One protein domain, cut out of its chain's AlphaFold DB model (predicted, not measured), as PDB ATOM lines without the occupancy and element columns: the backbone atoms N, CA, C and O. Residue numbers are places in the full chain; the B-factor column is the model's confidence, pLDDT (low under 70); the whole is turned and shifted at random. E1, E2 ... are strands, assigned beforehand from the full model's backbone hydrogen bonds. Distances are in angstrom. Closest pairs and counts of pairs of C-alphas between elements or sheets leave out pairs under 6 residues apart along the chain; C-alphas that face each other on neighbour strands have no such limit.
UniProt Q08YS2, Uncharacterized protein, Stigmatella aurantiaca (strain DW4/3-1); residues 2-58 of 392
ATOM      1  N   TRP A   2       2.766  21.560 -31.137       90.12
ATOM      2  CA  TRP A   2       3.784  21.216 -30.143       90.12
ATOM      3  C   TRP A   2       5.120  21.126 -30.876       90.12
ATOM      4  O   TRP A   2       5.215  20.377 -31.850       90.12
ATOM      5  N   THR A   3       6.118  21.879 -30.423       89.25
ATOM      6  CA  THR A   3       7.450  21.927 -31.036       89.25
ATOM      7  C   THR A   3       8.441  21.225 -30.124       89.25
ATOM      8  O   THR A   3       8.612  21.614 -28.970       89.25
ATOM      9  N   PHE A   4       9.106  20.193 -30.638       92.50
ATOM     10  CA  PHE A   4      10.162  19.480 -29.926       92.50
ATOM     11  C   PHE A   4      11.503  19.748 -30.595       92.50
ATOM     12  O   PHE A   4      11.610  19.697 -31.819       92.50
ATOM     13  N   VAL A   5      12.534  19.985 -29.789       92.12
ATOM     14  CA  VAL A   5      13.898  20.219 -30.261       92.12
ATOM     15  C   VAL A   5      14.852  19.196 -29.677       92.12
ATOM     16  O   VAL A   5      14.671  18.682 -28.571       92.12
ATOM     17  N   ARG A   6      15.900  18.911 -30.442       92.00
ATOM     18  CA  ARG A   6      16.988  18.040 -30.029       92.00
ATOM     19  C   ARG A   6      18.277  18.494 -30.684       92.00
ATOM     20  O   ARG A   6      18.294  18.838 -31.865       92.00
ATOM     21  N   LYS A   7      19.369  18.452 -29.927       91.94
ATOM     22  CA  LYS A   7      20.698  18.764 -30.440       91.94
ATOM     23  C   LYS A   7      21.067  17.812 -31.587       91.94
ATOM     24  O   LYS A   7      20.980  16.591 -31.410       91.94
ATOM     25  N   PRO A   8      21.529  18.332 -32.739       90.12
ATOM     26  CA  PRO A   8      22.032  17.495 -33.821       90.12
ATOM     27  C   PRO A   8      23.123  16.532 -33.333       90.12
ATOM     28  O   PRO A   8      24.026  16.922 -32.594       90.12
ATOM     29  N   GLY A   9      23.024  15.266 -33.742       90.25
ATOM     30  CA  GLY A   9      23.954  14.204 -33.342       90.25
ATOM     31  C   GLY A   9      23.643  13.524 -32.002       90.25
ATOM     32  O   GLY A   9      24.295  12.535 -31.675       90.25
ATOM     33  N   ALA A  10      22.647  13.987 -31.238       89.81
ATOM     34  CA  ALA A  10      22.196  13.267 -30.049       89.81
ATOM     35  C   ALA A  10      21.579  11.907 -30.437       89.81
ATOM     36  O   ALA A  10      20.750  11.817 -31.345       89.81
ATOM     37  N   THR A  11      21.983  10.841 -29.745       87.50
ATOM     38  CA  THR A  11      21.572   9.457 -30.035       87.50
ATOM     39  C   THR A  11      20.507   8.985 -29.057       87.50
ATOM     40  O   THR A  11      20.641   9.137 -27.845       87.50
ATOM     41  N   THR A  12      19.391   8.450 -29.568       84.69
ATOM     42  CA  THR A  12      18.333   7.895 -28.706       84.69
ATOM     43  C   THR A  12      18.828   6.602 -28.086       84.69
ATOM     44  O   THR A  12      19.218   5.676 -28.796       84.69
ATOM     45  N   ARG A  13      18.787   6.529 -26.758       86.12
ATOM     46  CA  ARG A  13      19.127   5.320 -26.015       86.12
ATOM     47  C   ARG A  13      17.844   4.586 -25.668       86.12
ATOM     48  O   ARG A  13      17.076   5.024 -24.819       86.12
ATOM     49  N   ILE A  14      17.599   3.478 -26.365       86.12
ATOM     50  CA  ILE A  14      16.389   2.672 -26.181       86.12
ATOM     51  C   ILE A  14      16.278   2.268 -24.706       86.12
ATOM     52  O   ILE A  14      17.219   1.724 -24.129       86.12
ATOM     53  N   GLY A  15      15.126   2.541 -24.096       85.44
ATOM     54  CA  GLY A  15      14.881   2.186 -22.700       85.44
ATOM     55  C   GLY A  15      15.511   3.131 -21.666       85.44
ATOM     56  O   GLY A  15      15.580   2.767 -20.487       85.44
ATOM     57  N   GLN A  16      16.027   4.291 -22.092       88.06
ATOM     58  CA  GLN A  16      16.620   5.329 -21.244       88.06
ATOM     59  C   GLN A  16      16.030   6.694 -21.616       88.06
ATOM     60  O   GLN A  16      16.610   7.442 -22.398       88.06
ATOM     61  N   ASP A  17      14.878   7.015 -21.039       87.25
ATOM     62  CA  ASP A  17      14.202   8.294 -21.230       87.25
ATOM     63  C   ASP A  17      13.475   8.718 -19.944       87.25
ATOM     64  O   ASP A  17      13.292   7.928 -19.007       87.25
ATOM     65  N   VAL A  18      13.079   9.992 -19.894       89.19
ATOM     66  CA  VAL A  18      12.418  10.579 -18.719       89.19
ATOM     67  C   VAL A  18      11.050   9.935 -18.466       89.19
ATOM     68  O   VAL A  18      10.655   9.797 -17.310       89.19
ATOM     69  N   TYR A  19      10.347   9.488 -19.513       87.38
ATOM     70  CA  TYR A  19       9.049   8.815 -19.389       87.38
ATOM     71  C   TYR A  19       9.168   7.474 -18.646       87.38
ATOM     72  O   TYR A  19       8.298   7.118 -17.856       87.38
ATOM     73  N   GLN A  20      10.286   6.772 -18.815       89.94
ATOM     74  CA  GLN A  20      10.629   5.549 -18.085       89.94
ATOM     75  C   GLN A  20      11.279   5.810 -16.717       89.94
ATOM     76  O   GLN A  20      11.780   4.875 -16.086       89.94
ATOM     77  N   GLY A  21      11.319   7.067 -16.263       92.81
ATOM     78  CA  GLY A  21      11.950   7.447 -15.002       92.81
ATOM     79  C   GLY A  21      13.463   7.239 -15.014       92.81
ATOM     80  O   GLY A  21      14.032   6.812 -14.008       92.81
ATOM     81  N   LYS A  22      14.126   7.479 -16.154       94.94
ATOM     82  CA  LYS A  22      15.580   7.338 -16.307       94.94
ATOM     83  C   LYS A  22      16.210   8.581 -16.920       94.94
ATOM     84  O   LYS A  22      15.608   9.304 -17.705       94.94
ATOM     85  N   CYS A  23      17.469   8.823 -16.580       94.38
ATOM     86  CA  CYS A  23      18.254   9.867 -17.215       94.38
ATOM     87  C   CYS A  23      18.586   9.473 -18.667       94.38
ATOM     88  O   CYS A  23      19.221   8.432 -18.865       94.38
ATOM     89  N   PRO A  24      18.282  10.313 -19.674       93.56
ATOM     90  CA  PRO A  24      18.583  10.011 -21.077       93.56
ATOM     91  C   PRO A  24      20.089   9.964 -21.398       93.56
ATOM     92  O   PRO A  24      20.490   9.455 -22.442       93.56
ATOM     93  N   GLN A  25      20.947  10.468 -20.500       93.56
ATOM     94  CA  GLN A  25      22.401  10.486 -20.686       93.56
ATOM     95  C   GLN A  25      23.148   9.330 -20.011       93.56
ATOM     96  O   GLN A  25      24.221   8.953 -20.482       93.56
ATOM     97  N   CYS A  26      22.660   8.775 -18.899       94.19
ATOM     98  CA  CYS A  26      23.377   7.716 -18.168       94.19
ATOM     99  C   CYS A  26      22.520   6.489 -17.833       94.19
ATOM    100  O   CYS A  26      23.063   5.490 -17.375       94.19
ATOM    101  N   GLY A  27      21.204   6.543 -18.054       94.19
ATOM    102  CA  GLY A  27      20.276   5.456 -17.746       94.19
ATOM    103  C   GLY A  27      19.962   5.273 -16.259       94.19
ATOM    104  O   GLY A  27      19.152   4.408 -15.929       94.19
ATOM    105  N   ALA A  28      20.562   6.069 -15.367       95.31
ATOM    106  CA  ALA A  28      20.274   6.015 -13.937       95.31
ATOM    107  C   ALA A  28      18.819   6.425 -13.644       95.31
ATOM    108  O   ALA A  28      18.260   7.221 -14.408       95.31
ATOM    109  N   PRO A  29      18.210   5.933 -12.549       95.19
ATOM    110  CA  PRO A  29      16.881   6.359 -12.131       95.19
ATOM    111  C   PRO A  29      16.784   7.883 -12.008       95.19
ATOM    112  O   PRO A  29      17.682   8.543 -11.486       95.19
ATOM    113  N   TYR A  30      15.690   8.441 -12.504       93.06
ATOM    114  CA  TYR A  30      15.400   9.864 -12.488       93.06
ATOM    115  C   TYR A  30      13.921  10.067 -12.163       93.06
ATOM    116  O   TYR A  30      13.052   9.681 -12.940       93.06
ATOM    117  N   GLN A  31      13.640  10.670 -11.010       86.75
ATOM    118  CA  GLN A  31      12.275  10.886 -10.510       86.75
ATOM    119  C   GLN A  31      11.775  12.321 -10.739       86.75
ATOM    120  O   GLN A  31      10.776  12.734 -10.156       86.75
ATOM    121  N   GLY A  32      12.459  13.094 -11.588       82.88
ATOM    122  CA  GLY A  32      12.198  14.524 -11.707       82.88
ATOM    123  C   GLY A  32      12.861  15.335 -10.592       82.88
ATOM    124  O   GLY A  32      13.572  14.811  -9.739       82.88
ATOM    125  N   GLY A  33      12.637  16.644 -10.618       80.06
ATOM    126  CA  GLY A  33      13.127  17.581  -9.613       80.06
ATOM    127  C   GLY A  33      13.038  19.010 -10.132       80.06
ATOM    128  O   GLY A  33      13.109  19.234 -11.339       80.06
ATOM    129  N   ALA A  34      12.912  19.989  -9.232       78.06
ATOM    130  CA  ALA A  34      12.796  21.402  -9.615       78.06
ATOM    131  C   ALA A  34      13.985  21.889 -10.463       78.06
ATOM    132  O   ALA A  34      13.841  22.781 -11.292       78.06
ATOM    133  N   SER A  35      15.158  21.278 -10.276       82.88
ATOM    134  CA  SER A  35      16.367  21.613 -11.017       82.88
ATOM    135  C   SER A  35      16.516  20.858 -12.331       82.88
ATOM    136  O   SER A  35      17.418  21.211 -13.067       82.88
ATOM    137  N   ASN A  36      15.729  19.829 -12.652       91.00
ATOM    138  CA  ASN A  36      15.925  18.984 -13.840       91.00
ATOM    139  C   ASN A  36      17.370  18.474 -14.081       91.00
ATOM    140  O   ASN A  36      17.793  18.292 -15.227       91.00
ATOM    141  N   VAL A  37      18.152  18.270 -13.015       92.50
ATOM    142  CA  VAL A  37      19.526  17.744 -13.084       92.50
ATOM    143  C   VAL A  37      19.544  16.303 -12.584       92.50
ATOM    144  O   VAL A  37      19.019  16.004 -11.516       92.50
ATOM    145  N   CYS A  38      20.169  15.401 -13.341       93.12
ATOM    146  CA  CYS A  38      20.424  14.040 -12.883       93.12
ATOM    147  C   CYS A  38      21.500  14.034 -11.789       93.12
ATOM    148  O   CYS A  38      22.630  14.440 -12.038       93.12
ATOM    149  N   GLU A  39      21.189  13.501 -10.612       93.50
ATOM    150  CA  GLU A  39      22.119  13.463  -9.473       93.50
ATOM    151  C   GLU A  39      23.367  12.601  -9.739       93.50
ATOM    152  O   GLU A  39      24.443  12.880  -9.213       93.50
ATOM    153  N   TYR A  40      23.255  11.598 -10.616       94.56
ATOM    154  CA  TYR A  40      24.336  10.652 -10.906       94.56
ATOM    155  C   TYR A  40      25.366  11.188 -11.902       94.56
ATOM    156  O   TYR A  40      26.565  11.044 -11.688       94.56
ATOM    157  N   CYS A  41      24.916  11.779 -13.012       93.50
ATOM    158  CA  CYS A  41      25.812  12.223 -14.088       93.50
ATOM    159  C   CYS A  41      25.753  13.729 -14.363       93.50
ATOM    160  O   CYS A  41      26.359  14.187 -15.327       93.50
ATOM    161  N   GLN A  42      24.992  14.485 -13.565       92.44
ATOM    162  CA  GLN A  42      24.831  15.940 -13.661       92.44
ATOM    163  C   GLN A  42      24.264  16.430 -15.006       92.44
ATOM    164  O   GLN A  42      24.339  17.612 -15.340       92.44
ATOM    165  N   ALA A  43      23.654  15.530 -15.783       92.44
ATOM    166  CA  ALA A  43      22.994  15.880 -17.031       92.44
ATOM    167  C   ALA A  43      21.745  16.720 -16.757       92.44
ATOM    168  O   ALA A  43      20.884  16.324 -15.968       92.44
ATOM    169  N   ILE A  44      21.623  17.841 -17.463       93.56
ATOM    170  CA  ILE A  44      20.398  18.636 -17.503       93.56
ATOM    171  C   ILE A  44      19.424  17.939 -18.453       93.56
ATOM    172  O   ILE A  44      19.609  17.966 -19.673       93.56
ATOM    173  N   VAL A  45      18.410  17.268 -17.907       92.44
ATOM    174  CA  VAL A  45      17.590  16.330 -18.693       92.44
ATOM    175  C   VAL A  45      16.645  17.030 -19.667       92.44
ATOM    176  O   VAL A  45      16.326  16.465 -20.705       92.44
ATOM    177  N   ASN A  46      16.262  18.278 -19.382       91.50
ATOM    178  CA  ASN A  46      15.428  19.106 -20.253       91.50
ATOM    179  C   ASN A  46      16.248  20.016 -21.188       91.50
ATOM    180  O   ASN A  46      15.702  20.953 -21.750       91.50
ATOM    181  N   SER A  47      17.549  19.774 -21.377       92.69
ATOM    182  CA  SER A  47      18.404  20.630 -22.224       92.69
ATOM    183  C   SER A  47      18.227  20.414 -23.731       92.69
ATOM    184  O   SER A  47      18.660  21.248 -24.520       92.69
ATOM    185  N   GLY A  48      17.659  19.284 -24.161       92.38
ATOM    186  CA  GLY A  48      17.661  18.869 -25.570       92.38
ATOM    187  C   GLY A  48      18.994  18.257 -26.032       92.38
ATOM    188  O   GLY A  48      19.116  17.837 -27.181       92.38
ATOM    189  N   ASN A  49      20.005  18.174 -25.153       92.88
ATOM    190  CA  ASN A  49      21.323  17.611 -25.482       92.88
ATOM    191  C   ASN A  49      21.335  16.081 -25.582       92.88
ATOM    192  O   ASN A  49      22.225  15.519 -26.218       92.88
ATOM    193  N   TYR A  50      20.377  15.415 -24.939       92.50
ATOM    194  CA  TYR A  50      20.381  13.961 -24.765       92.50
ATOM    195  C   TYR A  50      19.137  13.306 -25.373       92.50
ATOM    196  O   TYR A  50      19.234  12.240 -25.981       92.50
ATOM    197  N   ASP A  51      17.991  13.981 -25.314       91.75
ATOM    198  CA  ASP A  51      16.718  13.515 -25.864       91.75
ATOM    199  C   ASP A  51      15.907  14.691 -26.426       91.75
ATOM    200  O   ASP A  51      16.338  15.841 -26.332       91.75
ATOM    201  N   TRP A  52      14.763  14.400 -27.036       91.88
ATOM    202  CA  TRP A  52      13.803  15.409 -27.465       91.88
ATOM    203  C   TRP A  52      13.222  16.156 -26.263       91.88
ATOM    204  O   TRP A  52      12.660  15.552 -25.350       91.88
ATOM    205  N   THR A  53      13.308  17.483 -26.296       92.00
ATOM    206  CA  THR A  53      12.697  18.374 -25.307       92.00
ATOM    207  C   THR A  53      11.561  19.149 -25.962       92.00
ATOM    208  O   THR A  53      11.722  19.667 -27.066       92.00
ATOM    209  N   LEU A  54      10.425  19.264 -25.273       91.56
ATOM    210  CA  LEU A  54       9.363  20.200 -25.644       91.56
ATOM    211  C   LEU A  54       9.873  21.640 -25.494       91.56
ATOM    212  O   LEU A  54      10.212  22.048 -24.387       91.56
ATOM    213  N   SER A  55       9.913  22.386 -26.594       89.94
ATOM    214  CA  SER A  55      10.358  23.782 -26.627       89.94
ATOM    215  C   SER A  55       9.203  24.768 -26.557       89.94
ATOM    216  O   SER A  55       9.311  25.796 -25.904       89.94
ATOM    217  N   GLU A  56       8.106  24.485 -27.256       86.50
ATOM    218  CA  GLU A  56       7.002  25.434 -27.378       86.50
ATOM    219  C   GLU A  56       5.668  24.703 -27.544       86.50
ATOM    220  O   GLU A  56       5.583  23.646 -28.185       86.50
ATOM    221  N   ILE A  57       4.611  25.296 -26.990       88.31
ATOM    222  CA  ILE A  57       3.225  24.959 -27.308       88.31
ATOM    223  C   ILE A  57       2.560  26.218 -27.872       88.31
ATOM    224  O   ILE A  57       1.974  27.004 -27.133       88.31
ATOM    225  N   THR A  58       2.621  26.398 -29.189       84.06
ATOM    226  CA  THR A  58       1.907  27.485 -29.871       84.06
ATOM    227  C   THR A  58       0.425  27.135 -29.966       84.06
ATOM    228  O   THR A  58       0.060  26.050 -30.446       84.06
TER     229      THR A  58
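What this domain is: This is residues 2 to 58 of the 392 residues of an uncharacterized protein of Stigmatella aurantiaca (strain DW4/3-1) (UniProt Q08YS2). With little regular structure, the domain is a small two-stranded ribbon, E1 and E2, at one end and a body of loops, from residues 6 to 52, that fills the rest. The ribbon joins the printed part's first and last stretches, side by side and antiparallel. The printed part has 57 residues, with two named strands, E1 then E2, and no named helix. Its class is all strand, though the strands hold only 9 residues. It is compact and rounded, with a radius of gyration of the C-alphas of 10.9 A and spans of 32 by 25 by 18 A.

How they stand to each other: E1, residues 2 to 5, and E2, residues 53 to 57, are antiparallel neighbours at 148 degrees and form a hairpin. C-alphas 4 and 54 face each other at 4.4 A. N 3 and O 56 are within hydrogen-bond range at 2.9 A, as are N 55 and O 3 at 2.8 A.

Where its parts are: E1 runs 10.2 A from C-alpha 2 at (3.784, 21.216, -30.143). E2 runs 11.7 A to C-alpha 57 at (3.225, 24.959, -27.308).

The domain as a whole: The C-alphas of Tyr 40 and Thr 58 are the two farthest apart, 33.9 A. The link from E1 to E2 is long, 47 residues. The printed part has no cut, and no printed residue is under 70 in pLDDT.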